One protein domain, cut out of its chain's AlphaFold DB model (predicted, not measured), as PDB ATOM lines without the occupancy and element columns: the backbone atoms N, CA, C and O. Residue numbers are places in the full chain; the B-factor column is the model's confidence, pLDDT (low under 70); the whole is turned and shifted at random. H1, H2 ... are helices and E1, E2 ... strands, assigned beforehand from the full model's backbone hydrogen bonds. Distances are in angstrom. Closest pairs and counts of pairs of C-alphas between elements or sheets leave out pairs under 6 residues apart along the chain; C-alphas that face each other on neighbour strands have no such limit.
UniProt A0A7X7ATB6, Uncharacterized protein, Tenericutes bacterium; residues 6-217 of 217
ATOM      1  N   LEU A   6      35.995 -34.333 -30.801       94.75
ATOM      2  CA  LEU A   6      37.094 -35.269 -31.036       94.75
ATOM      3  C   LEU A   6      36.671 -36.708 -30.739       94.75
ATOM      4  O   LEU A   6      36.044 -36.979 -29.718       94.75
ATOM      5  N   HIS A   7      37.043 -37.646 -31.607       94.88
ATOM      6  CA  HIS A   7      36.818 -39.075 -31.396       94.88
ATOM      7  C   HIS A   7      38.139 -39.838 -31.321       94.88
ATOM      8  O   HIS A   7      38.905 -39.840 -32.285       94.88
ATOM      9  N   ALA A   8      38.352 -40.554 -30.216       92.56
ATOM     10  CA  ALA A   8      39.477 -41.464 -30.057       92.56
ATOM     11  C   ALA A   8      39.290 -42.723 -30.911       92.56
ATOM     12  O   ALA A   8      38.434 -43.568 -30.642       92.56
ATOM     13  N   LEU A   9      40.120 -42.866 -31.937       90.62
ATOM     14  CA  LEU A   9      40.181 -44.041 -32.789       90.62
ATOM     15  C   LEU A   9      41.301 -44.944 -32.267       90.62
ATOM     16  O   LEU A   9      42.467 -44.803 -32.626       90.62
ATOM     17  N   SER A  10      40.938 -45.876 -31.389       81.12
ATOM     18  CA  SER A  10      41.862 -46.850 -30.810       81.12
ATOM     19  C   SER A  10      41.277 -48.258 -30.850       81.12
ATOM     20  O   SER A  10      40.067 -48.474 -30.741       81.12
ATOM     21  N   THR A  11      42.148 -49.245 -31.045       66.94
ATOM     22  CA  THR A  11      41.782 -50.661 -30.961       66.94
ATOM     23  C   THR A  11      42.765 -51.399 -30.072       66.94
ATOM     24  O   THR A  11      43.934 -51.568 -30.429       66.94
ATOM     25  N   TYR A  12      42.259 -51.862 -28.935       68.25
ATOM     26  CA  TYR A  12      42.935 -52.824 -28.078       68.25
ATOM     27  C   TYR A  12      42.543 -54.238 -28.503       68.25
ATOM     28  O   TYR A  12      41.394 -54.484 -28.883       68.25
ATOM     29  N   VAL A  13      43.508 -55.149 -28.484       56.69
ATOM     30  CA  VAL A  13      43.298 -56.569 -28.758       56.69
ATOM     31  C   VAL A  13      43.372 -57.304 -27.424       56.69
ATOM     32  O   VAL A  13      44.356 -57.173 -26.702       56.69
ATOM     33  N   GLU A  14      42.320 -58.053 -27.096       55.94
ATOM     34  CA  GLU A  14      42.342 -58.998 -25.978       55.94
ATOM     35  C   GLU A  14      43.204 -60.202 -26.388       55.94
ATOM     36  O   GLU A  14      42.790 -61.004 -27.231       55.94
ATOM     37  N   GLU A  15      44.395 -60.353 -25.812       45.91
ATOM     38  CA  GLU A  15      45.165 -61.595 -25.918       45.91
ATOM     39  C   GLU A  15      44.908 -62.454 -24.680       45.91
ATOM     40  O   GLU A  15      45.547 -62.270 -23.662       45.91
ATOM     41  N   ASN A  16      43.994 -63.427 -24.766       41.38
ATOM     42  CA  ASN A  16      43.642 -64.361 -23.682       41.38
ATOM     43  C   ASN A  16      43.138 -63.704 -22.373       41.38
ATOM     44  O   ASN A  16      43.520 -62.618 -21.969       41.38
ATOM     45  N   ARG A  17      42.263 -64.399 -21.633       41.25
ATOM     46  CA  ARG A  17      41.603 -63.882 -20.405       41.25
ATOM     47  C   ARG A  17      42.546 -63.570 -19.222       41.25
ATOM     48  O   ARG A  17      42.060 -63.321 -18.123       41.25
ATOM     49  N   TYR A  18      43.859 -63.607 -19.438       42.28
ATOM     50  CA  TYR A  18      44.899 -63.477 -18.420       42.28
ATOM     51  C   TYR A  18      46.058 -62.549 -18.820       42.28
ATOM     52  O   TYR A  18      46.970 -62.387 -18.015       42.28
ATOM     53  N   LEU A  19      46.050 -61.940 -20.014       41.44
ATOM     54  CA  LEU A  19      47.073 -60.974 -20.424       41.44
ATOM     55  C   LEU A  19      46.427 -59.643 -20.820       41.44
ATOM     56  O   LEU A  19      45.300 -59.579 -21.307       41.44
ATOM     57  N   GLU A  20      47.142 -58.575 -20.491       49.34
ATOM     58  CA  GLU A  20      46.723 -57.183 -20.597       49.34
ATOM     59  C   GLU A  20      46.260 -56.818 -22.018       49.34
ATOM     60  O   GLU A  20      46.773 -57.321 -23.015       49.34
ATOM     61  N   ASN A  21      45.291 -55.905 -22.115       55.66
ATOM     62  CA  ASN A  21      44.845 -55.332 -23.384       55.66
ATOM     63  C   ASN A  21      46.028 -54.683 -24.123       55.66
ATOM     64  O   ASN A  21      46.457 -53.589 -23.752       55.66
ATOM     65  N   TYR A  22      46.527 -55.308 -25.192       71.00
ATOM     66  CA  TYR A  22      47.616 -54.744 -25.990       71.00
ATOM     67  C   TYR A  22      47.064 -53.836 -27.095       71.00
ATOM     68  O   TYR A  22      46.117 -54.180 -27.811       71.00
ATOM     69  N   TYR A  23      47.650 -52.650 -27.249       81.44
ATOM     70  CA  TYR A  23      47.296 -51.731 -28.327       81.44
ATOM     71  C   TYR A  23      47.797 -52.249 -29.680       81.44
ATOM     72  O   TYR A  23      48.980 -52.524 -29.846       81.44
ATOM     73  N   SER A  24      46.924 -52.320 -30.690       85.38
ATOM     74  CA  SER A  24      47.323 -52.742 -32.036       85.38
ATOM     75  C   SER A  24      47.219 -51.607 -33.048       85.38
ATOM     76  O   SER A  24      46.152 -51.358 -33.612       85.38
ATOM     77  N   SER A  25      48.361 -50.988 -33.369       87.75
ATOM     78  CA  SER A  25      48.429 -49.933 -34.394       87.75
ATOM     79  C   SER A  25      47.890 -50.390 -35.750       87.75
ATOM     80  O   SER A  25      47.127 -49.700 -36.422       87.75
ATOM     81  N   ARG A  26      48.194 -51.634 -36.135       89.44
ATOM     82  CA  ARG A  26      47.676 -52.230 -37.372       89.44
ATOM     83  C   ARG A  26      46.145 -52.245 -37.408       89.44
ATOM     84  O   ARG A  26      45.564 -51.952 -38.453       89.44
ATOM     85  N   GLN A  27      45.493 -52.605 -36.303       89.44
ATOM     86  CA  GLN A  27      44.031 -52.627 -36.227       89.44
ATOM     87  C   GLN A  27      43.447 -51.206 -36.235       89.44
ATOM     88  O   GLN A  27      42.444 -50.978 -36.919       89.44
ATOM     89  N   THR A  28      44.121 -50.243 -35.599       90.94
ATOM     90  CA  THR A  28      43.769 -48.817 -35.644       90.94
ATOM     91  C   THR A  28      43.790 -48.304 -37.086       90.94
ATOM     92  O   THR A  28      42.801 -47.748 -37.558       90.94
ATOM     93  N   ILE A  29      44.849 -48.593 -37.847       93.38
ATOM     94  CA  ILE A  29      44.961 -48.242 -39.272       93.38
ATOM     95  C   ILE A  29      43.872 -48.906 -40.124       93.38
ATOM     96  O   ILE A  29      43.291 -48.274 -41.011       93.38
ATOM     97  N   ILE A  30      43.534 -50.172 -39.855       93.75
ATOM     98  CA  ILE A  30      42.422 -50.857 -40.535       93.75
ATOM     99  C   ILE A  30      41.090 -50.155 -40.244       93.75
ATOM    100  O   ILE A  30      40.248 -50.035 -41.143       93.75
ATOM    101  N   LEU A  31      40.878 -49.709 -39.004       92.69
ATOM    102  CA  LEU A  31      39.690 -48.963 -38.609       92.69
ATOM    103  C   LEU A  31      39.653 -47.581 -39.274       92.69
ATOM    104  O   LEU A  31      38.626 -47.241 -39.858       92.69
ATOM    105  N   LEU A  32      40.764 -46.843 -39.295       95.62
ATOM    106  CA  LEU A  32      40.866 -45.561 -39.992       95.62
ATOM    107  C   LEU A  32      40.536 -45.715 -41.484       95.62
ATOM    108  O   LEU A  32      39.658 -45.030 -41.997       95.62
ATOM    109  N   ASN A  33      41.140 -46.690 -42.169       96.75
ATOM    110  CA  ASN A  33      40.838 -47.003 -43.569       96.75
ATOM    111  C   ASN A  33      39.338 -47.282 -43.795       96.75
ATOM    112  O   ASN A  33      38.750 -46.848 -44.784       96.75
ATOM    113  N   LYS A  34      38.698 -47.996 -42.862       95.75
ATOM    114  CA  LYS A  34      37.255 -48.285 -42.871       95.75
ATOM    115  C   LYS A  34      36.388 -47.039 -42.670       95.75
ATOM    116  O   LYS A  34      35.272 -47.024 -43.193       95.75
ATOM    117  N   VAL A  35      36.853 -46.065 -41.893       96.44
ATOM    118  CA  VAL A  35      36.172 -44.786 -41.638       96.44
ATOM    119  C   VAL A  35      36.307 -43.872 -42.855       96.44
ATOM    120  O   VAL A  35      35.288 -43.439 -43.393       96.44
ATOM    121  N   LEU A  36      37.529 -43.690 -43.365       96.62
ATOM    122  CA  LEU A  36      37.817 -42.867 -44.546       96.62
ATOM    123  C   LEU A  36      37.075 -43.371 -45.788       96.62
ATOM    124  O   LEU A  36      36.375 -42.597 -46.435       96.62
ATOM    125  N   LYS A  37      37.121 -44.685 -46.063       96.75
ATOM    126  CA  LYS A  37      36.396 -45.304 -47.189       96.75
ATOM    127  C   LYS A  37      34.891 -45.038 -47.154       96.75
ATOM    128  O   LYS A  37      34.252 -44.970 -48.198       96.75
ATOM    129  N   ARG A  38      34.305 -44.979 -45.956       95.62
ATOM    130  CA  ARG A  38      32.862 -44.774 -45.770       95.62
ATOM    131  C   ARG A  38      32.475 -43.302 -45.661       95.62
ATOM    132  O   ARG A  38      31.285 -43.010 -45.725       95.62
ATOM    133  N   GLY A  39      33.437 -42.413 -45.421       95.69
ATOM    134  CA  GLY A  39      33.176 -41.018 -45.077       95.69
ATOM    135  C   GLY A  39      32.397 -40.847 -43.769       95.69
ATOM    136  O   GLY A  39      31.688 -39.854 -43.613       95.69
ATOM    137  N   ALA A  40      32.454 -41.821 -42.847       95.56
ATOM    138  CA  ALA A  40      31.683 -41.772 -41.603       95.56
ATOM    139  C   ALA A  40      32.226 -42.676 -40.484       95.56
ATOM    140  O   ALA A  40      32.692 -43.792 -40.737       95.56
ATOM    141  N   LEU A  41      32.032 -42.233 -39.240       95.06
ATOM    142  CA  LEU A  41      32.022 -43.069 -38.041       95.06
ATOM    143  C   LEU A  41      30.649 -43.730 -37.876       95.06
ATOM    144  O   LEU A  41      29.611 -43.146 -38.189       95.06
ATOM    145  N   LEU A  42      30.641 -44.958 -37.362       94.56
ATOM    146  CA  LEU A  42      29.428 -45.740 -37.127       94.56
ATOM    147  C   LEU A  42      29.389 -46.208 -35.675       94.56
ATOM    148  O   LEU A  42      30.419 -46.606 -35.133       94.56
ATOM    149  N   SER A  43      28.200 -46.246 -35.082       92.12
ATOM    150  CA  SER A  43      27.974 -46.915 -33.800       92.12
ATOM    151  C   SER A  43      28.335 -48.402 -33.884       92.12
ATOM    152  O   SER A  43      28.364 -48.994 -34.969       92.12
ATOM    153  N   LEU A  44      28.594 -49.049 -32.744       88.94
ATOM    154  CA  LEU A  44      28.949 -50.475 -32.720       88.94
ATOM    155  C   LEU A  44      27.884 -51.355 -33.387       88.94
ATOM    156  O   LEU A  44      28.230 -52.271 -34.138       88.94
ATOM    157  N   ARG A  45      26.598 -51.042 -33.185       89.88
ATOM    158  CA  ARG A  45      25.481 -51.729 -33.843       89.88
ATOM    159  C   ARG A  45      25.591 -51.632 -35.359       89.88
ATOM    160  O   ARG A  45      25.496 -52.651 -36.039       89.88
ATOM    161  N   ASN A  46      25.857 -50.439 -35.886       92.25
ATOM    162  CA  ASN A  46      25.992 -50.218 -37.328       92.25
ATOM    163  C   ASN A  46      27.290 -50.806 -37.903       92.25
ATOM    164  O   ASN A  46      27.360 -51.109 -39.092       92.25
ATOM    165  N   GLN A  47      28.294 -51.055 -37.059       89.56
ATOM    166  CA  GLN A  47      29.465 -51.866 -37.404       89.56
ATOM    167  C   GLN A  47      29.194 -53.382 -37.344       89.56
ATOM    168  O   GLN A  47      30.094 -54.157 -37.665       89.56
ATOM    169  N   ARG A  48      27.990 -53.813 -36.930       86.56
ATOM    170  CA  ARG A  48      27.630 -55.213 -36.631       86.56
ATOM    171  C   ARG A  48      28.542 -55.849 -35.574       86.56
ATOM    172  O   ARG A  48      28.791 -57.050 -35.603       86.56
ATOM    173  N   LYS A  49      29.052 -55.039 -34.641       80.69
ATOM    174  CA  LYS A  49      29.851 -55.500 -33.503       80.69
ATOM    175  C   LYS A  49      28.954 -55.702 -32.288       80.69
ATOM    176  O   LYS A  49      28.220 -54.799 -31.888       80.69
ATOM    177  N   LEU A  50      29.065 -56.873 -31.674       63.72
ATOM    178  CA  LEU A  50      28.451 -57.186 -30.388       63.72
ATOM    179  C   LEU A  50      29.520 -56.999 -29.306       63.72
ATOM    180  O   LEU A  50      30.194 -57.955 -28.938       63.72
ATOM    181  N   SER A  51      29.734 -55.764 -28.839       64.69
ATOM    182  CA  SER A  51      30.547 -55.584 -27.628       64.69
ATOM    183  C   SER A  51      29.738 -56.030 -26.412       64.69
ATOM    184  O   SER A  51      28.559 -55.681 -26.299       64.69
ATOM    185  N   LYS A  52      30.368 -56.788 -25.508       55.47
ATOM    186  CA  LYS A  52      29.772 -57.150 -24.213       55.47
ATOM    187  C   LYS A  52      29.796 -55.974 -23.229       55.47
ATOM    188  O   LYS A  52      28.861 -55.858 -22.445       55.47
ATOM    189  N   SER A  53      30.773 -55.078 -23.371       61.97
ATOM    190  CA  SER A  53      30.990 -53.895 -22.538       61.97
ATOM    191  C   SER A  53      31.058 -52.638 -23.415       61.97
ATOM    192  O   SER A  53      31.967 -52.449 -24.225       61.97
ATOM    193  N   ASN A  54      30.049 -51.772 -23.323       71.12
ATOM    194  CA  ASN A  54      30.131 -50.419 -23.877       71.12
ATOM    195  C   ASN A  54      29.312 -49.452 -23.021       71.12
ATOM    196  O   ASN A  54      28.081 -49.532 -23.003       71.12
ATOM    197  N   PHE A  55      29.996 -48.512 -22.374       81.69
ATOM    198  CA  PHE A  55      29.392 -47.502 -21.505       81.69
ATOM    199  C   PHE A  55      28.511 -46.511 -22.269       81.69
ATOM    200  O   PHE A  55      27.471 -46.095 -21.769       81.69
ATOM    201  N   THR A  56      28.834 -46.233 -23.534       82.19
ATOM    202  CA  THR A  56      27.978 -45.418 -24.414       82.19
ATOM    203  C   THR A  56      26.891 -46.234 -25.113       82.19
ATOM    204  O   THR A  56      26.055 -45.694 -25.834       82.19
ATOM    205  N   GLY A  57      26.810 -47.542 -24.873       84.44
ATOM    206  CA  GLY A  57      25.823 -48.410 -25.510       84.44
ATOM    207  C   GLY A  57      26.047 -48.611 -27.015       84.44
ATOM    208  O   GLY A  57      26.767 -47.893 -27.695       84.44
ATOM    209  N   SER A  58      25.422 -49.640 -27.585       88.00
ATOM    210  CA  SER A  58      25.715 -50.067 -28.969       88.00
ATOM    211  C   SER A  58      25.288 -49.081 -30.067       88.00
ATOM    212  O   SER A  58      25.741 -49.221 -31.200       88.00
ATOM    213  N   ASN A  59      24.440 -48.103 -29.747       90.62
ATOM    214  CA  ASN A  59      23.817 -47.208 -30.727       90.62
ATOM    215  C   ASN A  59      24.484 -45.844 -30.821       90.62
ATOM    216  O   ASN A  59      24.117 -45.075 -31.697       90.62
ATOM    217  N   TYR A  60      25.427 -45.526 -29.940       93.12
ATOM    218  CA  TYR A  60      26.023 -44.198 -29.890       93.12
ATOM    219  C   TYR A  60      27.521 -44.249 -30.167       93.12
ATOM    220  O   TYR A  60      28.174 -45.288 -30.047       93.12
ATOM    221  N   ILE A  61      28.030 -43.105 -30.602       93.56
ATOM    222  CA  ILE A  61      29.435 -42.791 -30.813       93.56
ATOM    223  C   ILE A  61      29.787 -41.751 -29.752       93.56
ATOM    224  O   ILE A  61      29.126 -40.716 -29.676       93.56
ATOM    225  N   SER A  62      30.790 -42.048 -28.930       93.94
ATOM    226  CA  SER A  62      31.334 -41.114 -27.938       93.94
ATOM    227  C   SER A  62      32.253 -40.096 -28.607       93.94
ATOM    228  O   SER A  62      33.072 -40.480 -29.448       93.94
ATOM    229  N   LEU A  63      32.123 -38.826 -28.231       95.31
ATOM    230  CA  LEU A  63      33.011 -37.733 -28.615       95.31
ATOM    231  C   LEU A  63      33.407 -36.931 -27.371       95.31
ATOM    232  O   LEU A  63      32.602 -36.755 -26.461       95.31
ATOM    233  N   CYS A  64      34.610 -36.376 -27.385       95.12
ATOM    234  CA  CYS A  64      35.054 -35.342 -26.459       95.12
ATOM    235  C   CYS A  64      34.671 -33.961 -27.014       95.12
ATOM    236  O   CYS A  64      34.966 -33.657 -28.172       95.12
ATOM    237  N   ASP A  65      34.012 -33.136 -26.201       94.75
ATOM    238  CA  ASP A  65      33.794 -31.706 -26.437       94.75
ATOM    239  C   ASP A  65      35.042 -30.937 -25.974       94.75
ATOM    240  O   ASP A  65      35.268 -30.739 -24.778       94.75
ATOM    241  N   TYR A  66      35.888 -30.529 -26.922       92.94
ATOM    242  CA  TYR A  66      37.205 -29.958 -26.628       92.94
ATOM    243  C   TYR A  66      37.126 -28.622 -25.872       92.94
ATOM    244  O   TYR A  66      38.024 -28.290 -25.089       92.94
ATOM    245  N   ASP A  67      36.040 -27.865 -26.037       92.19
ATOM    246  CA  ASP A  67      35.824 -26.618 -25.292       92.19
ATOM    247  C   ASP A  67      35.620 -26.887 -23.791       92.19
ATOM    248  O   ASP A  67      35.864 -26.018 -22.954       92.19
ATOM    249  N   LYS A  68      35.243 -28.121 -23.433       94.12
ATOM    250  CA  LYS A  68      35.056 -28.589 -22.057       94.12
ATOM    251  C   LYS A  68      36.239 -29.380 -21.505       94.12
ATOM    252  O   LYS A  68      36.143 -29.876 -20.389       94.12
ATOM    253  N   ARG A  69      37.373 -29.457 -22.210       92.88
ATOM    254  CA  ARG A  69      38.552 -30.249 -21.789       92.88
ATOM    255  C   ARG A  69      39.148 -29.871 -20.426       92.88
ATOM    256  O   ARG A  69      39.903 -30.648 -19.853       92.88
ATOM    257  N   ASN A  70      38.836 -28.672 -19.928       92.25
ATOM    258  CA  ASN A  70      39.252 -28.178 -18.611       92.25
ATOM    259  C   ASN A  70      38.155 -28.335 -17.545       92.25
ATOM    260  O   ASN A  70      38.316 -27.871 -16.419       92.25
ATOM    261  N   LEU A  71      37.011 -28.930 -17.896       92.75
ATOM    262  CA  LEU A  71      36.020 -29.369 -16.926       92.75
ATOM    263  C   LEU A  71      36.430 -30.746 -16.425       92.75
ATOM    264  O   LEU A  71      36.785 -31.626 -17.210       92.75
ATOM    265  N   PHE A  72      36.339 -30.933 -15.116       87.75
ATOM    266  CA  PHE A  72      36.726 -32.172 -14.460       87.75
ATOM    267  C   PHE A  72      35.599 -32.702 -13.593       87.75
ATOM    268  O   PHE A  72      34.693 -31.964 -13.185       87.75
ATOM    269  N   HIS A  73      35.665 -33.996 -13.305       86.06
ATOM    270  CA  HIS A  73      34.794 -34.584 -12.308       86.06
ATOM    271  C   HIS A  73      35.109 -33.993 -10.924       86.06
ATOM    272  O   HIS A  73      36.267 -33.765 -10.580       86.06
ATOM    273  N   LYS A  74      34.082 -33.765 -10.094       80.88
ATOM    274  CA  LYS A  74      34.265 -33.199  -8.740       80.88
ATOM    275  C   LYS A  74      35.210 -34.038  -7.873       80.88
ATOM    276  O   LYS A  74      35.977 -33.496  -7.090       80.88
ATOM    277  N   ASP A  75      35.139 -35.353  -8.053       82.81
ATOM    278  CA  ASP A  75      35.902 -36.342  -7.283       82.81
ATOM    279  C   ASP A  75      37.309 -36.626  -7.840       82.81
ATOM    280  O   ASP A  75      38.049 -37.403  -7.236       82.81
ATOM    281  N   ASP A  76      37.656 -36.091  -9.016       85.62
ATOM    282  CA  ASP A  76      38.970 -36.287  -9.632       85.62
ATOM    283  C   ASP A  76      39.267 -35.169 -10.654       85.62
ATOM    284  O   ASP A  76      38.691 -35.161 -11.749       85.62
ATOM    285  N   PRO A  77      40.192 -34.242 -10.331       81.50
ATOM    286  CA  PRO A  77      40.530 -33.100 -11.177       81.50
ATOM    287  C   PRO A  77      41.344 -33.480 -12.424       81.50
ATOM    288  O   PRO A  77      41.800 -32.599 -13.142       81.50
ATOM    289  N   THR A  78      41.564 -34.769 -12.684       83.81
ATOM    290  CA  THR A  78      42.238 -35.278 -13.887       83.81
ATOM    291  C   THR A  78      41.316 -36.132 -14.756       83.81
ATOM    292  O   THR A  78      41.682 -36.511 -15.869       83.81
ATOM    293  N   TYR A  79      40.097 -36.415 -14.283       90.00
ATOM    294  CA  TYR A  79      39.195 -37.356 -14.930       90.00
ATOM    295  C   TYR A  79      38.192 -36.667 -15.857       90.00
ATOM    296  O   TYR A  79      37.195 -36.086 -15.417       90.00
ATOM    297  N   ASN A  80      38.459 -36.758 -17.160       93.06
ATOM    298  CA  ASN A  80      37.545 -36.413 -18.247       93.06
ATOM    299  C   ASN A  80      37.953 -37.138 -19.547       93.06
ATOM    300  O   ASN A  80      39.001 -37.784 -19.611       93.06
ATOM    301  N   SER A  81      37.123 -37.070 -20.588       92.69
ATOM    302  CA  SER A  81      37.387 -37.753 -21.857       92.69
ATOM    303  C   SER A  81      38.638 -37.217 -22.547       92.69
ATOM    304  O   SER A  81      39.376 -38.013 -23.129       92.69
ATOM    305  N   TYR A  82      38.931 -35.915 -22.429       93.88
ATOM    306  CA  TYR A  82      40.147 -35.345 -22.995       93.88
ATOM    307  C   TYR A  82      41.407 -36.003 -22.423       93.88
ATOM    308  O   TYR A  82      42.205 -36.571 -23.163       93.88
ATOM    309  N   ASN A  83      41.575 -35.985 -21.102       90.00
ATOM    310  CA  ASN A  83      42.774 -36.501 -20.446       90.00
ATOM    311  C   ASN A  83      42.883 -38.024 -20.539       90.00
ATOM    312  O   ASN A  83      43.989 -38.543 -20.658       90.00
ATOM    313  N   VAL A  84      41.753 -38.738 -20.519       86.25
ATOM    314  CA  VAL A  84      41.757 -40.207 -20.537       86.25
ATOM    315  C   VAL A  84      41.935 -40.761 -21.957       86.25
ATOM    316  O   VAL A  84      42.630 -41.761 -22.137       86.25
ATOM    317  N   TYR A  85      41.330 -40.136 -22.974       87.25
ATOM    318  CA  TYR A  85      41.207 -40.740 -24.308       87.25
ATOM    319  C   TYR A  85      41.726 -39.891 -25.471       87.25
ATOM    320  O   TYR A  85      41.804 -40.416 -26.578       87.25
ATOM    321  N   ILE A  86      42.062 -38.614 -25.280       91.38
ATOM    322  CA  ILE A  86      42.417 -37.709 -26.390       91.38
ATOM    323  C   ILE A  86      43.829 -37.144 -26.258       91.38
ATOM    324  O   ILE A  86      44.548 -37.071 -27.249       91.38
ATOM    325  N   ARG A  87      44.230 -36.729 -25.059       87.75
ATOM    326  CA  ARG A  87      45.521 -36.095 -24.794       87.75
ATOM    327  C   ARG A  87      46.674 -36.992 -25.229       87.75
ATOM    328  O   ARG A  87      46.645 -38.196 -24.994       87.75
ATOM    329  N   ASN A  88      47.717 -36.396 -25.800       84.00
ATOM    330  CA  ASN A  88      48.899 -37.050 -26.358       84.00
ATOM    331  C   ASN A  88      48.681 -37.825 -27.673       84.00
ATOM    332  O   ASN A  88      49.505 -38.680 -28.015       84.00
ATOM    333  N   TYR A  89      47.626 -37.531 -28.436       87.12
ATOM    334  CA  TYR A  89      47.279 -38.251 -29.669       87.12
ATOM    335  C   TYR A  89      47.632 -37.435 -30.918       87.12
ATOM    336  O   TYR A  89      47.515 -36.207 -30.934       87.12
ATOM    337  N   LEU A  90      47.993 -38.132 -31.999       90.44
ATOM    338  CA  LEU A  90      47.961 -37.557 -33.342       90.44
ATOM    339  C   LEU A  90      46.508 -37.342 -33.756       90.44
ATOM    340  O   LEU A  90      45.657 -38.180 -33.472       90.44
ATOM    341  N   SER A  91      46.223 -36.248 -34.448       92.25
ATOM    342  CA  SER A  91      44.859 -35.838 -34.773       92.25
ATOM    343  C   SER A  91      44.702 -35.467 -36.236       92.25
ATOM    344  O   SER A  91      45.566 -34.821 -36.822       92.25
ATOM    345  N   LEU A  92      43.573 -35.862 -36.811       93.50
ATOM    346  CA  LEU A  92      43.126 -35.506 -38.151       93.50
ATOM    347  C   LEU A  92      41.932 -34.581 -38.006       93.50
ATOM    348  O   LEU A  92      40.888 -35.035 -37.536       93.50
ATOM    349  N   MET A  93      42.092 -33.315 -38.394       91.31
ATOM    350  CA  MET A  93      41.009 -32.341 -38.299       91.31
ATOM    351  C   MET A  93      40.254 -32.242 -39.617       91.31
ATOM    352  O   MET A  93      40.870 -32.051 -40.659       91.31
ATOM    353  N   PHE A  94      38.937 -32.385 -39.564       90.00
ATOM    354  CA  PHE A  94      38.025 -32.264 -40.695       90.00
ATOM    355  C   PHE A  94      37.238 -30.960 -40.566       90.00
ATOM    356  O   PHE A  94      36.928 -30.521 -39.457       90.00
ATOM    357  N   ASP A  95      36.866 -30.375 -41.702       84.00
ATOM    358  CA  ASP A  95      35.871 -29.306 -41.714       84.00
ATOM    359  C   ASP A  95      34.527 -29.880 -41.269       84.00
ATOM    360  O   ASP A  95      34.096 -30.931 -41.762       84.00
ATOM    361  N   SER A  96      33.845 -29.176 -40.369       79.00
ATOM    362  CA  SER A  96      32.560 -29.638 -39.861       79.00
ATOM    363  C   SER A  96      31.445 -28.631 -40.043       79.00
ATOM    364  O   SER A  96      31.642 -27.427 -40.165       79.00
ATOM    365  N   LYS A  97      30.232 -29.164 -39.986       76.88
ATOM    366  CA  LYS A  97      29.014 -28.415 -39.709       76.88
ATOM    367  C   LYS A  97      28.492 -28.845 -38.343       76.88
ATOM    368  O   LYS A  97      28.881 -29.896 -37.837       76.88
ATOM    369  N   ASN A  98      27.556 -28.072 -37.789       78.94
ATOM    370  CA  ASN A  98      26.871 -28.417 -36.541       78.94
ATOM    371  C   ASN A  98      26.474 -29.902 -36.493       78.94
ATOM    372  O   ASN A  98      25.814 -30.412 -37.404       78.94
ATOM    373  N   ILE A  99      26.854 -30.571 -35.405       87.44
ATOM    374  CA  ILE A  99      26.435 -31.940 -35.106       87.44
ATOM    375  C   ILE A  99      25.211 -31.943 -34.203       87.44
ATOM    376  O   ILE A  99      25.099 -31.136 -33.281       87.44
ATOM    377  N   ASP A 100      24.325 -32.906 -34.435       89.00
ATOM    378  CA  ASP A 100      23.255 -33.242 -33.501       89.00
ATOM    379  C   ASP A 100      23.809 -34.189 -32.426       89.00
ATOM    380  O   ASP A 100      23.755 -35.418 -32.543       89.00
ATOM    381  N   ALA A 101      24.466 -33.599 -31.427       92.38
ATOM    382  CA  ALA A 101      25.055 -34.322 -30.309       92.38
ATOM    383  C   ALA A 101      24.179 -34.224 -29.059       92.38
ATOM    384  O   ALA A 101      23.725 -33.151 -28.661       92.38
ATOM    385  N   VAL A 102      24.011 -35.359 -28.388       94.19
ATOM    386  CA  VAL A 102      23.338 -35.450 -27.097       94.19
ATOM    387  C   VAL A 102      24.363 -35.221 -25.997       94.19
ATOM    388  O   VAL A 102      25.375 -35.920 -25.934       94.19
ATOM    389  N   VAL A 103      24.079 -34.280 -25.099       94.88
ATOM    390  CA  VAL A 103      24.837 -34.124 -23.854       94.88
ATOM    391  C   VAL A 103      24.289 -35.135 -22.836       94.88
ATOM    392  O   VAL A 103      23.120 -35.027 -22.453       94.88
ATOM    393  N   PRO A 104      25.070 -36.148 -22.426       95.00
ATOM    394  CA  PRO A 104      24.639 -37.120 -21.432       95.00
ATOM    395  C   PRO A 104      24.547 -36.492 -20.034       95.00
ATOM    396  O   PRO A 104      25.206 -35.502 -19.726       95.00
ATOM    397  N   LYS A 105      23.752 -37.104 -19.151       94.69
ATOM    398  CA  LYS A 105      23.770 -36.775 -17.723       94.69
ATOM    399  C   LYS A 105      25.052 -37.317 -17.097       94.69
ATOM    400  O   LYS A 105      25.300 -38.523 -17.161       94.69
ATOM    401  N   THR A 106      25.827 -36.439 -16.471       92.94
ATOM    402  CA  THR A 106      27.023 -36.837 -15.726       92.94
ATOM    403  C   THR A 106      26.642 -37.666 -14.502       92.94
ATOM    404  O   THR A 106      25.749 -37.286 -13.741       92.94
ATOM    405  N   VAL A 107      27.324 -38.791 -14.307       92.12
ATOM    406  CA  VAL A 107      27.243 -39.641 -13.113       92.12
ATOM    407  C   VAL A 107      28.621 -39.775 -12.471       92.12
ATOM    408  O   VAL A 107      29.623 -39.417 -13.081       92.12
ATOM    409  N   ASN A 108      28.670 -40.316 -11.253       89.94
ATOM    410  CA  ASN A 108      29.931 -40.556 -10.555       89.94
ATOM    411  C   ASN A 108      30.863 -41.468 -11.361       89.94
ATOM    412  O   ASN A 108      30.400 -42.442 -11.966       89.94
ATOM    413  N   ILE A 109      32.166 -41.191 -11.255       89.75
ATOM    414  CA  ILE A 109      33.253 -41.973 -11.855       89.75
ATOM    415  C   ILE A 109      33.023 -43.465 -11.646       89.75
ATOM    416  O   ILE A 109      32.840 -43.934 -10.518       89.75
ATOM    417  N   SER A 110      33.038 -44.213 -12.743       85.75
ATOM    418  CA  SER A 110      32.598 -45.600 -12.740       85.75
ATOM    419  C   SER A 110      33.703 -46.611 -13.012       85.75
ATOM    420  O   SER A 110      33.468 -47.805 -12.873       85.75
ATOM    421  N   ASN A 111      34.921 -46.171 -13.329       78.75
ATOM    422  CA  ASN A 111      36.072 -47.056 -13.520       78.75
ATOM    423  C   ASN A 111      36.871 -47.347 -12.230       78.75
ATOM    424  O   ASN A 111      37.873 -48.054 -12.301       78.75
ATOM    425  N   LYS A 112      36.453 -46.814 -11.071       81.75
ATOM    426  CA  LYS A 112      37.155 -46.996  -9.785       81.75
ATOM    427  C   LYS A 112      36.920 -48.368  -9.148       81.75
ATOM    428  O   LYS A 112      37.763 -48.831  -8.387       81.75
ATOM    429  N   ASP A 113      35.804 -49.026  -9.459       84.50
ATOM    430  CA  ASP A 113      35.461 -50.341  -8.922       84.50
ATOM    431  C   ASP A 113      34.519 -51.131  -9.859       84.50
ATOM    432  O   ASP A 113      33.991 -50.624 -10.856       84.50
ATOM    433  N   LEU A 114      34.316 -52.414  -9.543       87.44
ATOM    434  CA  LEU A 114      33.464 -53.319 -10.322       87.44
ATOM    435  C   LEU A 114      31.980 -52.912 -10.297       87.44
ATOM    436  O   LEU A 114      31.241 -53.200 -11.243       87.44
ATOM    437  N   GLU A 115      31.520 -52.281  -9.218       88.75
ATOM    438  CA  GLU A 115      30.132 -51.847  -9.083       88.75
ATOM    439  C   GLU A 115      29.839 -50.670 -10.020       88.75
ATOM    440  O   GLU A 115      28.860 -50.700 -10.769       88.75
ATOM    441  N   GLY A 116      30.729 -49.682 -10.053       87.94
ATOM    442  CA  GLY A 116      30.738 -48.563 -10.978       87.94
ATOM    443  C   GLY A 116      30.753 -49.030 -12.427       87.94
ATOM    444  O   GLY A 116      29.945 -48.538 -13.224       87.94
ATOM    445  N   PHE A 117      31.579 -50.030 -12.747       87.06
ATOM    446  CA  PHE A 117      31.643 -50.613 -14.084       87.06
ATOM    447  C   PHE A 117      30.285 -51.204 -14.488       87.06
ATOM    448  O   PHE A 117      29.707 -50.831 -15.512       87.06
ATOM    449  N   ARG A 118      29.713 -52.070 -13.639       88.31
ATOM    450  CA  ARG A 118      28.400 -52.701 -13.875       88.31
ATOM    451  C   ARG A 118      27.271 -51.675 -13.963       88.31
ATOM    452  O   ARG A 118      26.348 -51.832 -14.768       88.31
ATOM    453  N   ARG A 119      27.335 -50.617 -13.151       90.06
ATOM    454  CA  ARG A 119      26.390 -49.498 -13.189       90.06
ATOM    455  C   ARG A 119      26.432 -48.808 -14.550       90.06
ATOM    456  O   ARG A 119      25.371 -48.639 -15.150       90.06
ATOM    457  N   MET A 120      27.613 -48.486 -15.079       89.62
ATOM    458  CA  MET A 120      27.726 -47.871 -16.410       89.62
ATOM    459  C   MET A 120      27.294 -48.797 -17.536       89.62
ATOM    460  O   MET A 120      26.609 -48.351 -18.452       89.62
ATOM    461  N   GLU A 121      27.586 -50.096 -17.459       87.44
ATOM    462  CA  GLU A 121      27.061 -51.051 -18.442       87.44
ATOM    463  C   GLU A 121      25.528 -51.104 -18.456       87.44
ATOM    464  O   GLU A 121      24.917 -51.281 -19.517       87.44
ATOM    465  N   LYS A 122      24.888 -50.962 -17.289       89.06
ATOM    466  CA  LYS A 122      23.427 -50.881 -17.183       89.06
ATOM    467  C   LYS A 122      22.905 -49.563 -17.760       89.06
ATOM    468  O   LYS A 122      21.976 -49.596 -18.563       89.06
ATOM    469  N   LEU A 123      23.515 -48.435 -17.399       91.12
ATOM    470  CA  LEU A 123      23.128 -47.103 -17.883       91.12
ATOM    471  C   LEU A 123      23.320 -46.954 -19.398       91.12
ATOM    472  O   LEU A 123      22.467 -46.380 -20.070       91.12
ATOM    473  N   GLY A 124      24.367 -47.547 -19.973       86.44
ATOM    474  CA  GLY A 124      24.600 -47.542 -21.419       86.44
ATOM    475  C   GLY A 124      23.478 -48.211 -22.226       86.44
ATOM    476  O   GLY A 124      23.293 -47.894 -23.407       86.44
ATOM    477  N   LYS A 125      22.696 -49.100 -21.592       85.62
ATOM    478  CA  LYS A 125      21.529 -49.789 -22.177       85.62
ATOM    479  C   LYS A 125      20.216 -49.009 -22.022       85.62
ATOM    480  O   LYS A 125      19.211 -49.439 -22.592       85.62
ATOM    481  N   ASP A 126      20.210 -47.897 -21.284       86.25
ATOM    482  CA  ASP A 126      19.038 -47.032 -21.143       86.25
ATOM    483  C   ASP A 126      18.657 -46.428 -22.510       86.25
ATOM    484  O   ASP A 126      19.503 -45.956 -23.281       86.25
ATOM    485  N   LYS A 127      17.363 -46.518 -22.837       83.12
ATOM    486  CA  LYS A 127      16.779 -46.045 -24.101       83.12
ATOM    487  C   LYS A 127      16.204 -44.632 -23.998       83.12
ATOM    488  O   LYS A 127      15.997 -44.007 -25.034       83.12
ATOM    489  N   LEU A 128      15.901 -44.171 -22.787       85.69
ATOM    490  CA  LEU A 128      15.234 -42.901 -22.504       85.69
ATOM    491  C   LEU A 128      16.239 -41.804 -22.169       85.69
ATOM    492  O   LEU A 128      16.036 -40.651 -22.538       85.69
ATOM    493  N   CYS A 129      17.318 -42.155 -21.472       90.62
ATOM    494  CA  CYS A 129      18.324 -41.200 -21.035       90.62
ATOM    495  C   CYS A 129      19.733 -41.655 -21.410       90.62
ATOM    496  O   CYS A 129      20.021 -42.846 -21.524       90.62
ATOM    497  N   ARG A 130      20.621 -40.678 -21.608       93.94
ATOM    498  CA  ARG A 130      22.046 -40.899 -21.853       93.94
ATOM    499  C   ARG A 130      22.839 -40.508 -20.621       93.94
ATOM    500  O   ARG A 130      22.501 -39.523 -19.965       93.94
ATOM    501  N   TYR A 131      23.877 -41.280 -20.331       94.19
ATOM    502  CA  TYR A 131      24.734 -41.095 -19.168       94.19
ATOM    503  C   TYR A 131      26.196 -41.182 -19.580       94.19
ATOM    504  O   TYR A 131      26.521 -41.843 -20.570       94.19
ATOM    505  N   SER A 132      27.038 -40.504 -18.811       93.31
ATOM    506  CA  SER A 132      28.487 -40.561 -18.917       93.31
ATOM    507  C   SER A 132      29.097 -40.292 -17.554       93.31
ATOM    508  O   SER A 132      28.573 -39.479 -16.798       93.31
ATOM    509  N   ASP A 133      30.196 -40.955 -17.238       91.88
ATOM    510  CA  ASP A 133      31.072 -40.579 -16.133       91.88
ATOM    511  C   ASP A 133      32.101 -39.506 -16.538       91.88
ATOM    512  O   ASP A 133      32.826 -38.984 -15.692       91.88
ATOM    513  N   LEU A 134      32.127 -39.116 -17.818       93.12
ATOM    514  CA  LEU A 134      33.021 -38.105 -18.379       93.12
ATOM    515  C   LEU A 134      32.253 -36.789 -18.580       93.12
ATOM    516  O   LEU A 134      31.262 -36.721 -19.307       93.12
ATOM    517  N   VAL A 135      32.706 -35.724 -17.921       94.69
ATOM    518  CA  VAL A 135      32.016 -34.416 -17.875       94.69
ATOM    519  C   VAL A 135      32.024 -33.639 -19.197       94.69
ATOM    520  O   VAL A 135      31.184 -32.767 -19.421       94.69
ATOM    521  N   ASP A 136      32.980 -33.942 -20.062       95.50
ATOM    522  CA  ASP A 136      33.207 -33.332 -21.372       95.50
ATOM    523  C   ASP A 136      32.764 -34.253 -22.524       95.50
ATOM    524  O   ASP A 136      32.950 -33.906 -23.688       95.50
ATOM    525  N   GLU A 137      32.162 -35.412 -22.235       95.62
ATOM    526  CA  GLU A 137      31.654 -36.306 -23.276       95.62
ATOM    527  C   GLU A 137      30.338 -35.782 -23.868       95.62
ATOM    528  O   GLU A 137      29.430 -35.327 -23.166       95.62
ATOM    529  N   VAL A 138      30.200 -35.929 -25.184       95.06
ATOM    530  CA  VAL A 138      28.925 -35.880 -25.902       95.06
ATOM    531  C   VAL A 138      28.747 -37.144 -26.742       95.06
ATOM    532  O   VAL A 138      29.706 -37.840 -27.070       95.06
ATOM    533  N   GLN A 139      27.504 -37.474 -27.093       95.38
ATOM    534  CA  GLN A 139      27.181 -38.720 -27.790       95.38
ATOM    535  C   GLN A 139      26.380 -38.451 -29.068       95.38
ATOM    536  O   GLN A 139      25.367 -37.757 -29.041       95.38
ATOM    537  N   VAL A 140      26.790 -39.056 -30.184       94.69
ATOM    538  CA  VAL A 140      26.066 -39.001 -31.468       94.69
ATOM    539  C   VAL A 140      25.438 -40.354 -31.762       94.69
ATOM    540  O   VAL A 140      26.072 -41.396 -31.595       94.69
ATOM    541  N   LYS A 141      24.179 -40.360 -32.200       94.19
ATOM    542  CA  LYS A 141      23.442 -41.594 -32.472       94.19
ATOM    543  C   LYS A 141      23.781 -42.153 -33.855       94.19
ATOM    544  O   LYS A 141      23.773 -41.435 -34.845       94.19
ATOM    545  N   ASP A 142      23.998 -43.462 -33.916       94.38
ATOM    546  CA  ASP A 142      24.086 -44.327 -35.095       94.38
ATOM    547  C   ASP A 142      25.239 -44.062 -36.075       94.38
ATOM    548  O   ASP A 142      25.985 -44.993 -36.406       94.38
ATOM    549  N   LYS A 143      25.385 -42.840 -36.578       95.31
ATOM    550  CA  LYS A 143      26.338 -42.483 -37.627       95.31
ATOM    551  C   LYS A 143      26.736 -41.016 -37.509       95.31
ATOM    552  O   LYS A 143      25.882 -40.153 -37.361       95.31
ATOM    553  N   LEU A 144      28.023 -40.745 -37.692       95.06
ATOM    554  CA  LEU A 144      28.568 -39.397 -37.792       95.06
ATOM    555  C   LEU A 144      29.376 -39.273 -39.083       95.06
ATOM    556  O   LEU A 144      30.366 -39.977 -39.270       95.06
ATOM    557  N   LEU A 145      28.915 -38.425 -40.002       94.75
ATOM    558  CA  LEU A 145      29.627 -38.139 -41.249       94.75
ATOM    559  C   LEU A 145      30.923 -37.389 -40.952       94.75
ATOM    560  O   LEU A 145      30.937 -36.524 -40.083       94.75
ATOM    561  N   LEU A 146      31.986 -37.676 -41.708       93.06
ATOM    562  CA  LEU A 146      33.256 -36.962 -41.552       93.06
ATOM    563  C   LEU A 146      33.122 -35.470 -41.882       93.06
ATOM    564  O   LEU A 146      33.776 -34.669 -41.243       93.06
ATOM    565  N   THR A 147      32.201 -35.089 -42.775       90.50
ATOM    566  CA  THR A 147      31.856 -33.680 -43.077       90.50
ATOM    567  C   THR A 147      31.174 -32.936 -41.929       90.50
ATOM    568  O   THR A 147      30.905 -31.743 -42.029       90.50
ATOM    569  N   ASN A 148      30.783 -33.664 -40.886       90.44
ATOM    570  CA  ASN A 148      30.187 -33.117 -39.678       90.44
ATOM    571  C   ASN A 148      31.094 -33.390 -38.466       90.44
ATOM    572  O   ASN A 148      30.779 -32.972 -37.367       90.44
ATOM    573  N   LEU A 149      32.198 -34.119 -38.626       85.06
ATOM    574  CA  LEU A 149      33.143 -34.404 -37.553       85.06
ATOM    575  C   LEU A 149      34.240 -33.343 -37.571       85.06
ATOM    576  O   LEU A 149      34.566 -32.847 -38.639       85.06
ATOM    577  N   ILE A 150      34.835 -33.036 -36.417       86.31
ATOM    578  CA  ILE A 150      35.962 -32.099 -36.363       86.31
ATOM    579  C   ILE A 150      37.283 -32.812 -36.180       86.31
ATOM    580  O   ILE A 150      38.228 -32.435 -36.849       86.31
ATOM    581  N   GLY A 151      37.377 -33.854 -35.349       92.44
ATOM    582  CA  GLY A 151      38.645 -34.554 -35.161       92.44
ATOM    583  C   GLY A 151      38.532 -36.060 -34.973       92.44
ATOM    584  O   GLY A 151      37.692 -36.552 -34.217       92.44
ATOM    585  N   LEU A 152      39.436 -36.792 -35.622       94.94
ATOM    586  CA  LEU A 152      39.791 -38.168 -35.265       94.94
ATOM    587  C   LEU A 152      41.160 -38.163 -34.605       94.94
ATOM    588  O   LEU A 152      42.099 -37.627 -35.186       94.94
ATOM    589  N   THR A 153      41.293 -38.798 -33.447       94.12
ATOM    590  CA  THR A 153      42.573 -38.896 -32.745       94.12
ATOM    591  C   THR A 153      43.070 -40.338 -32.712       94.12
ATOM    592  O   THR A 153      42.284 -41.277 -32.618       94.12
ATOM    593  N   LEU A 154      44.383 -40.534 -32.821       91.88
ATOM    594  CA  LEU A 154      45.053 -41.831 -32.801       91.88
ATOM    595  C   LEU A 154      46.067 -41.869 -31.645       91.88
ATOM    596  O   LEU A 154      46.858 -40.933 -31.513       91.88
ATOM    597  N   PRO A 155      46.073 -42.923 -30.807       86.00
ATOM    598  CA  PRO A 155      46.805 -42.959 -29.537       86.00
ATOM    599  C   PRO A 155      48.314 -43.109 -29.731       86.00
ATOM    600  O   PRO A 155      48.887 -44.186 -29.586       86.00
ATOM    601  N   THR A 156      48.990 -42.011 -30.031       81.81
ATOM    602  CA  THR A 156      50.432 -42.004 -30.302       81.81
ATOM    603  C   THR A 156      51.259 -42.371 -29.085       81.81
ATOM    604  O   THR A 156      52.274 -43.040 -29.221       81.81
ATOM    605  N   TRP A 157      50.809 -42.009 -27.884       80.38
ATOM    606  CA  TRP A 157      51.479 -42.405 -26.645       80.38
ATOM    607  C   TRP A 157      51.559 -43.933 -26.465       80.38
ATOM    608  O   TRP A 157      52.514 -44.413 -25.863       80.38
ATOM    609  N   LEU A 158      50.620 -44.706 -27.032       84.00
ATOM    610  CA  LEU A 158      50.663 -46.178 -27.024       84.00
ATOM    611  C   LEU A 158      51.682 -46.758 -28.014       84.00
ATOM    612  O   LEU A 158      51.974 -47.950 -27.957       84.00
ATOM    613  N   LEU A 159      52.208 -45.939 -28.928       82.69
ATOM    614  CA  LEU A 159      53.313 -46.304 -29.818       82.69
ATOM    615  C   LEU A 159      54.679 -46.055 -29.176       82.69
ATOM    616  O   LEU A 159      55.683 -46.558 -29.676       82.69
ATOM    617  N   ILE A 160      54.726 -45.276 -28.090       83.88
ATOM    618  CA  ILE A 160      55.971 -44.922 -27.413       83.88
ATOM    619  C   ILE A 160      56.355 -46.053 -26.460       83.88
ATOM    620  O   ILE A 160      55.740 -46.262 -25.413       83.88
ATOM    621  N   ASN A 161      57.432 -46.755 -26.792       84.38
ATOM    622  CA  ASN A 161      58.078 -47.694 -25.893       84.38
ATOM    623  C   ASN A 161      59.085 -46.941 -25.013       84.38
ATOM    624  O   ASN A 161      60.162 -46.543 -25.462       84.38
ATOM    625  N   LYS A 162      58.756 -46.785 -23.725       81.94
ATOM    626  CA  LYS A 162      59.618 -46.105 -22.742       81.94
ATOM    627  C   LYS A 162      60.984 -46.776 -22.546       81.94
ATOM    628  O   LYS A 162      61.904 -46.114 -22.082       81.94
ATOM    629  N   LYS A 163      61.121 -48.064 -22.887       85.81
ATOM    630  CA  LYS A 163      62.388 -48.813 -22.807       85.81
ATOM    631  C   LYS A 163      63.221 -48.731 -24.094       85.81
ATOM    632  O   LYS A 163      64.379 -49.132 -24.071       85.81
ATOM    633  N   ALA A 164      62.639 -48.252 -25.194       86.12
ATOM    634  CA  ALA A 164      63.320 -48.088 -26.475       86.12
ATOM    635  C   ALA A 164      64.049 -46.737 -26.566       86.12
ATOM    636  O   ALA A 164      63.737 -45.789 -25.833       86.12
ATOM    637  N   SER A 165      64.994 -46.636 -27.505       88.44
ATOM    638  CA  SER A 165      65.688 -45.378 -27.799       88.44
ATOM    639  C   SER A 165      64.724 -44.312 -28.342       88.44
ATOM    640  O   SER A 165      63.586 -44.600 -28.731       88.44
ATOM    641  N   ASN A 166      65.154 -43.047 -28.347       87.69
ATOM    642  CA  ASN A 166      64.381 -41.988 -29.001       87.69
ATOM    643  C   ASN A 166      64.245 -42.267 -30.500       87.69
ATOM    644  O   ASN A 166      63.129 -42.215 -31.001       87.69
ATOM    645  N   ASP A 167      65.328 -42.670 -31.164       88.44
ATOM    646  CA  ASP A 167      65.339 -42.969 -32.600       88.44
ATOM    647  C   ASP A 167      64.329 -44.056 -32.982       88.44
ATOM    648  O   ASP A 167      63.602 -43.914 -33.963       88.44
ATOM    649  N   GLU A 168      64.208 -45.117 -32.178       89.12
ATOM    650  CA  GLU A 168      63.228 -46.182 -32.424       89.12
ATOM    651  C   GLU A 168      61.786 -45.671 -32.262       89.12
ATOM    652  O   GLU A 168      60.908 -45.977 -33.070       89.12
ATOM    653  N   ASN A 169      61.535 -44.841 -31.247       89.31
ATOM    654  CA  ASN A 169      60.225 -44.225 -31.047       89.31
ATOM    655  C   ASN A 169      59.879 -43.231 -32.166       89.31
ATOM    656  O   ASN A 169      58.741 -43.225 -32.641       89.31
ATOM    657  N   ILE A 170      60.850 -42.426 -32.615       89.88
ATOM    658  CA  ILE A 170      60.703 -41.508 -33.752       89.88
ATOM    659  C   ILE A 170      60.338 -42.317 -34.989       89.88
ATOM    660  O   ILE A 170      59.313 -42.044 -35.613       89.88
ATOM    661  N   TYR A 171      61.106 -43.365 -35.290       89.38
ATOM    662  CA  TYR A 171      60.851 -44.249 -36.419       89.38
ATOM    663  C   TYR A 171      59.431 -44.837 -36.384       89.38
ATOM    664  O   TYR A 171      58.716 -44.779 -37.386       89.38
ATOM    665  N   ASN A 172      58.981 -45.342 -35.231       88.06
ATOM    666  CA  ASN A 172      57.640 -45.914 -35.079       88.06
ATOM    667  C   ASN A 172      56.529 -44.895 -35.371       88.06
ATOM    668  O   ASN A 172      55.572 -45.206 -36.088       88.06
ATOM    669  N   ILE A 173      56.652 -43.672 -34.848       89.56
ATOM    670  CA  ILE A 173      55.657 -42.617 -35.071       89.56
ATOM    671  C   ILE A 173      55.706 -42.118 -36.519       89.56
ATOM    672  O   ILE A 173      54.654 -41.976 -37.140       89.56
ATOM    673  N   VAL A 174      56.892 -41.897 -37.093       90.81
ATOM    674  CA  VAL A 174      57.064 -41.479 -38.497       90.81
ATOM    675  C   VAL A 174      56.466 -42.516 -39.447       90.81
ATOM    676  O   VAL A 174      55.738 -42.171 -40.381       90.81
ATOM    677  N   TYR A 175      56.709 -43.798 -39.185       90.75
ATOM    678  CA  TYR A 175      56.120 -44.894 -39.943       90.75
ATOM    679  C   TYR A 175      54.585 -44.876 -39.887       90.75
ATOM    680  O   TYR A 175      53.921 -45.032 -40.917       90.75
ATOM    681  N   GLU A 176      54.007 -44.635 -38.708       90.75
ATOM    682  CA  GLU A 176      52.559 -44.506 -38.535       90.75
ATOM    683  C   GLU A 176      52.000 -43.276 -39.276       90.75
ATOM    684  O   GLU A 176      51.026 -43.389 -40.022       90.75
ATOM    685  N   VAL A 177      52.658 -42.120 -39.157       92.25
ATOM    686  CA  VAL A 177      52.315 -40.879 -39.872       92.25
ATOM    687  C   VAL A 177      52.294 -41.111 -41.386       92.25
ATOM    688  O   VAL A 177      51.328 -40.739 -42.053       92.25
ATOM    689  N   ASN A 178      53.305 -41.783 -41.939       92.56
ATOM    690  CA  ASN A 178      53.385 -42.074 -43.373       92.56
ATOM    691  C   ASN A 178      52.267 -43.016 -43.846       92.56
ATOM    692  O   ASN A 178      51.710 -42.829 -44.933       92.56
ATOM    693  N   LYS A 179      51.871 -43.993 -43.021       93.75
ATOM    694  CA  LYS A 179      50.696 -44.832 -43.304       93.75
ATOM    695  C   LYS A 179      49.403 -44.033 -43.323       93.75
ATOM    696  O   LYS A 179      48.574 -44.251 -44.207       93.75
ATOM    697  N   ILE A 180      49.225 -43.128 -42.363       95.00
ATOM    698  CA  ILE A 180      48.049 -42.262 -42.294       95.00
ATOM    699  C   ILE A 180      47.994 -41.363 -43.534       95.00
ATOM    700  O   ILE A 180      46.962 -41.349 -44.200       95.00
ATOM    701  N   LYS A 181      49.104 -40.708 -43.907       94.81
ATOM    702  CA  LYS A 181      49.208 -39.894 -45.134       94.81
ATOM    703  C   LYS A 181      48.808 -40.692 -46.378       94.81
ATOM    704  O   LYS A 181      47.902 -40.293 -47.098       94.81
ATOM    705  N   THR A 182      49.370 -41.891 -46.542       95.62
ATOM    706  CA  THR A 182      49.035 -42.789 -47.661       95.62
ATOM    707  C   THR A 182      47.536 -43.121 -47.716       95.62
ATOM    708  O   THR A 182      46.944 -43.201 -48.793       95.62
ATOM    709  N   LEU A 183      46.891 -43.337 -46.562       96.62
ATOM    710  CA  LEU A 183      45.448 -43.585 -46.501       96.62
ATOM    711  C   LEU A 183      44.618 -42.342 -46.828       96.62
ATOM    712  O   LEU A 183      43.596 -42.474 -47.502       96.62
ATOM    713  N   LEU A 184      45.028 -41.171 -46.347       96.12
ATOM    714  CA  LEU A 184      44.372 -39.903 -46.654       96.12
ATOM    715  C   LEU A 184      44.414 -39.633 -48.162       96.12
ATOM    716  O   LEU A 184      43.356 -39.440 -48.765       96.12
ATOM    717  N   ASP A 185      45.591 -39.763 -48.779       96.38
ATOM    718  CA  ASP A 185      45.794 -39.584 -50.222       96.38
ATOM    719  C   ASP A 185      44.938 -40.554 -51.041       96.38
ATOM    720  O   ASP A 185      44.241 -40.155 -51.974       96.38
ATOM    721  N   LYS A 186      44.901 -41.832 -50.640       97.62
ATOM    722  CA  LYS A 186      44.088 -42.870 -51.292       97.62
ATOM    723  C   LYS A 186      42.602 -42.508 -51.383       97.62
ATOM    724  O   LYS A 186      41.937 -42.918 -52.334       97.62
ATOM    725  N   TYR A 187      42.067 -41.804 -50.387       96.94
ATOM    726  CA  TYR A 187      40.665 -41.375 -50.352       96.94
ATOM    727  C   TYR A 187      40.490 -39.877 -50.642       96.94
ATOM    728  O   TYR A 187      39.396 -39.353 -50.447       96.94
ATOM    729  N   ASN A 188      41.537 -39.213 -51.145       95.31
ATOM    730  CA  ASN A 188      41.552 -37.804 -51.533       95.31
ATOM    731  C   ASN A 188      41.193 -36.831 -50.389       95.31
ATOM    732  O   ASN A 188      40.571 -35.791 -50.612       95.31
ATOM    733  N   TYR A 189      41.587 -37.163 -49.157       93.50
ATOM    734  CA  TYR A 189      41.498 -36.257 -48.013       93.50
ATOM    735  C   TYR A 189      42.796 -35.457 -47.890       93.50
ATOM    736  O   TYR A 189      43.850 -36.019 -47.616       93.50
ATOM    737  N   LYS A 190      42.724 -34.132 -48.050       91.94
ATOM    738  CA  LYS A 190      43.874 -33.229 -47.882       91.94
ATOM    739  C   LYS A 190      43.920 -32.686 -46.460       91.94
ATOM    740  O   LYS A 190      43.642 -31.512 -46.237       91.94
ATOM    741  N   LEU A 191      44.202 -33.567 -45.503       91.75
ATOM    742  CA  LEU A 191      44.174 -33.219 -44.085       91.75
ATOM    743  C   LEU A 191      45.584 -33.214 -43.491       91.75
ATOM    744  O   LEU A 191      46.291 -34.220 -43.604       91.75
ATOM    745  N   PRO A 192      46.000 -32.122 -42.836       90.62
ATOM    746  CA  PRO A 192      47.176 -32.141 -41.975       90.62
ATOM    747  C   PRO A 192      46.977 -33.076 -40.772       90.62
ATOM    748  O   PRO A 192      45.859 -33.319 -40.312       90.62
ATOM    749  N   ILE A 193      48.097 -33.594 -40.267       92.44
ATOM    750  CA  ILE A 193      48.163 -34.421 -39.059       92.44
ATOM    751  C   ILE A 193      48.746 -33.546 -37.955       92.44
ATOM    752  O   ILE A 193      49.802 -32.955 -38.155       92.44
ATOM    753  N   TYR A 194      48.084 -33.471 -36.806       90.19
ATOM    754  CA  TYR A 194      48.468 -32.593 -35.701       90.19
ATOM    755  C   TYR A 194      48.826 -33.367 -34.443       90.19
ATOM    756  O   TYR A 194      48.295 -34.448 -34.207       90.19
ATOM    757  N   ASP A 195      49.638 -32.768 -33.583       88.19
ATOM    758  CA  ASP A 195      49.609 -33.057 -32.152       88.19
ATOM    759  C   ASP A 195      48.446 -32.300 -31.497       88.19
ATOM    760  O   ASP A 195      48.350 -31.083 -31.647       88.19
ATOM    761  N   ILE A 196      47.552 -32.993 -30.786       87.25
ATOM    762  CA  ILE A 196      46.332 -32.355 -30.256       87.25
ATOM    763  C   ILE A 196      46.596 -31.316 -29.164       87.25
ATOM    764  O   ILE A 196      45.819 -30.379 -29.002       87.25
ATOM    765  N   ASP A 197      47.677 -31.491 -28.408       85.19
ATOM    766  CA  ASP A 197      47.975 -30.651 -27.252       85.19
ATOM    767  C   ASP A 197      48.602 -29.324 -27.673       85.19
ATOM    768  O   ASP A 197      48.220 -28.266 -27.172       85.19
ATOM    769  N   SER A 198      49.541 -29.373 -28.618       83.75
ATOM    770  CA  SER A 198      50.225 -28.180 -29.127       83.75
ATOM    771  C   SER A 198      49.599 -27.584 -30.390       83.75
ATOM    772  O   SER A 198      49.989 -26.491 -30.793       83.75
ATOM    773  N   PHE A 199      48.681 -28.302 -31.048       83.25
ATOM    774  CA  PHE A 199      48.193 -28.016 -32.407       83.25
ATOM    775  C   PHE A 199      49.304 -27.882 -33.461       83.25
ATOM    776  O   PHE A 199      49.082 -27.361 -34.557       83.25
ATOM    777  N   SER A 200      50.501 -28.386 -33.161       85.94
ATOM    778  CA  SER A 200      51.615 -28.384 -34.104       85.94
ATOM    779  C   SER A 200      51.346 -29.404 -35.201       85.94
ATOM    780  O   SER A 200      50.956 -30.541 -34.924       85.94
ATOM    781  N   THR A 201      51.553 -29.010 -36.456       88.56
ATOM    782  CA  THR A 201      51.446 -29.946 -37.579       88.56
ATOM    783  C   THR A 201      52.657 -30.875 -37.583       88.56
ATOM    784  O   THR A 201      53.770 -30.443 -37.306       88.56
ATOM    785  N   ILE A 202      52.436 -32.147 -37.905       86.25
ATOM    786  CA  ILE A 202      53.462 -33.181 -38.025       86.25
ATOM    787  C   ILE A 202      53.723 -33.444 -39.510       86.25
ATOM    788  O   ILE A 202      53.057 -34.235 -40.188       86.25
ATOM    789  N   THR A 203      54.707 -32.731 -40.033       81.12
ATOM    790  CA  THR A 203      55.163 -32.758 -41.421       81.12
ATOM    791  C   THR A 203      56.449 -33.560 -41.592       81.12
ATOM    792  O   THR A 203      56.585 -34.217 -42.626       81.12
ATOM    793  N   ASN A 204      57.332 -33.569 -40.587       79.56
ATOM    794  CA  ASN A 204      58.674 -34.156 -40.657       79.56
ATOM    795  C   ASN A 204      59.125 -34.828 -39.340       79.56
ATOM    796  O   ASN A 204      58.435 -34.778 -38.324       79.56
ATOM    797  N   GLU A 205      60.294 -35.475 -39.373       82.12
ATOM    798  CA  GLU A 205      60.860 -36.223 -38.241       82.12
ATOM    799  C   GLU A 205      61.220 -35.326 -37.047       82.12
ATOM    800  O   GLU A 205      60.951 -35.703 -35.909       82.12
ATOM    801  N   ASN A 206      61.727 -34.110 -37.280       83.44
ATOM    802  CA  ASN A 206      62.095 -33.177 -36.203       83.44
ATOM    803  C   ASN A 206      60.875 -32.769 -35.355       83.44
ATOM    804  O   ASN A 206      60.985 -32.508 -34.159       83.44
ATOM    805  N   GLU A 207      59.688 -32.686 -35.959       83.75
ATOM    806  CA  GLU A 207      58.440 -32.407 -35.235       83.75
ATOM    807  C   GLU A 207      57.976 -33.611 -34.408       83.75
ATOM    808  O   GLU A 207      57.457 -33.441 -33.303       83.75
ATOM    809  N   VAL A 208      58.219 -34.827 -34.899       80.69
ATOM    810  CA  VAL A 208      57.984 -36.063 -34.140       80.69
ATOM    811  C   VAL A 208      58.937 -36.164 -32.948       80.69
ATOM    812  O   VAL A 208      58.513 -36.534 -31.854       80.69
ATOM    813  N   GLU A 209      60.204 -35.802 -33.131       80.25
ATOM    814  CA  GLU A 209      61.194 -35.771 -32.054       80.25
ATOM    815  C   GLU A 209      60.759 -34.829 -30.924       80.25
ATOM    816  O   GLU A 209      60.688 -35.244 -29.765       80.25
ATOM    817  N   LYS A 210      60.358 -33.593 -31.260       78.62
ATOM    818  CA  LYS A 210      59.811 -32.631 -30.287       78.62
ATOM    819  C   LYS A 210      58.613 -33.200 -29.524       78.62
ATOM    820  O   LYS A 210      58.523 -33.029 -28.311       78.62
ATOM    821  N   LEU A 211      57.720 -33.905 -30.220       78.56
ATOM    822  CA  LEU A 211      56.549 -34.546 -29.621       78.56
ATOM    823  C   LEU A 211      56.935 -35.636 -28.611       78.56
ATOM    824  O   LEU A 211      56.304 -35.735 -27.561       78.56
ATOM    825  N   ILE A 212      57.947 -36.455 -28.908       75.69
ATOM    826  CA  ILE A 212      58.403 -37.518 -27.998       75.69
ATOM    827  C   ILE A 212      59.059 -36.928 -26.753       75.69
ATOM    828  O   ILE A 212      58.793 -37.414 -25.655       75.69
ATOM    829  N   LEU A 213      59.890 -35.895 -26.914       68.62
ATOM    830  CA  LEU A 213      60.592 -35.264 -25.795       68.62
ATOM    831  C   LEU A 213      59.606 -34.678 -24.776       68.62
ATOM    832  O   LEU A 213      59.753 -34.934 -23.590       68.62
ATOM    833  N   VAL A 214      58.545 -34.009 -25.237       68.75
ATOM    834  CA  VAL A 214      57.501 -33.439 -24.361       68.75
ATOM    835  C   VAL A 214      56.660 -34.514 -23.656       68.75
ATOM    836  O   VAL A 214      56.109 -34.263 -22.592       68.75
ATOM    837  N   LYS A 215      56.533 -35.714 -24.236       67.25
ATOM    838  CA  LYS A 215      55.658 -36.793 -23.730       67.25
ATOM    839  C   LYS A 215      56.366 -37.816 -22.838       67.25
ATOM    840  O   LYS A 215      55.717 -38.750 -22.359       67.25
ATOM    841  N   LYS A 216      57.688 -37.705 -22.680       59.00
ATOM    842  CA  LYS A 216      58.473 -38.539 -21.757       59.00
ATOM    843  C   LYS A 216      58.555 -37.956 -20.339       59.00
ATOM    844  O   LYS A 216      58.859 -38.733 -19.433       59.00
ATOM    845  N   ASP A 217      58.234 -36.675 -20.176       46.97
ATOM    846  CA  ASP A 217      58.062 -35.984 -18.888       46.97
ATOM    847  C   ASP A 217      56.650 -36.193 -18.306       46.97
ATOM    848  O   ASP A 217      56.527 -36.245 -17.060       46.97
TER     849      ASP A 217
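What this domain is: This is residues 6 to 217 of the 217 residues of an uncharacterized protein of Tenericutes bacterium (UniProt A0A7X7ATB6). A small twisted sheet of four strands, E1, E7, E4 and E8, stands in the middle of a body made largely of loops; the strand pair E3 and E5 comes up beside its E1 edge with the little pair E2 and E6 next to that, and the long helix H5 and helix H6 lie at its E8 end. H1 runs side by side with part of H5, H2 packs across E1, and H3 sits far out among long loops, away from H5 and H6. The printed part has 212 residues with six named helices and eight named strands, in the order E1 H1 E2 E3 H2 E4 H3 E5 E6 E7 H4 H5 E8 H6; the class is mixed, helices and strands, with under half of the residues, 97, in named elements. The sheet of order E1 E7 E4 E8 is mixed, and the pairs E2 with E6 and E3 with E5 are antiparallel. The whole is compact, with a radius of gyration of the C-alphas of 17.3 A and spans of 48 by 37 by 36 A.

How they stand to each other: E1, residues 6 to 8, is an edge strand, parallel to E7, residues 151 to 154, at 24 degrees, with N 7 and O 151 at 2.9 A. E7 is antiparallel to E4, residues 90 to 93, with N 92 and O 152 at 2.8 A. E4 is antiparallel to the other edge strand, E8, residues 193 to 195, with N 91 and O 194 at 2.8 A. From edge to edge the strands' lines turn by 88 degrees. E3, residues 60 to 65, and E5, residues 137 to 141, are antiparallel, with N 63 and O 138 at 2.9 A; the closest C-alphas of E1 and E3, those of His 7 and Leu 63, are 4.9 A apart. E2, residues 40 to 42, and E6, residues 143 to 145, are antiparallel, with N 41 and O 144 at 2.8 A; E5 runs on into E6 at 99 degrees. H2, residues 81 to 86, is on the four-stranded sheet, over E1 and across the strands at 81 degrees on the local plane. H1, residues 25 to 38, and H5, residues 166 to 186, touch, with Asn 33 and Leu 183 as closest C-alphas, 6.4 A, at a shallow tilt of 19 degrees, the same way; both only graze that sheet. H6, residues 205 to 215, touches H5 at a steep tilt of 61 degrees, opposite ways, with the C-alphas of Ile 170 and Glu 209 closest, 6.0 A. H4, residues 156 to 159, touches H5, with Leu 159 and Asn 172 as closest C-alphas, 6.8 A. E7, H4 H5 and E8 form a split strand-helix-strand unit, two strands running the same way with E4 between them, and its crossover is right-handed. H3, residues 114 to 123, touches no helix. Every O i to N i+4 pair is within hydrogen-bond range in H2, H3, H5 and H6, and 9 of 10 are in H1; H4 is too short for such a pair.

Where its parts are: E1 begins at C-alpha 6, (37.094, -35.269, -31.036). H1 is 20.0 A long, E3 15.1 A, H3 14.2 A and E5 13.4 A. H5, 30.2 A, runs from (64.381, -41.988, -29.001) to (44.088, -42.870, -51.292). H6, 15.4 A, ends at C-alpha 215, (55.658, -36.793, -23.730).

The domain as a whole: The C-alphas farthest apart, those of Leu 128 and Asp 167, are 51.1 A apart. The printed part has no cut. The links E1 to H1, E2 to E3, E3 to H2, E4 to H3 and H3 to E5 are long. The mean pLDDT of the printed part is 86.2; residues 11 to 21, 50 to 53 and 213 to 217 are under 70.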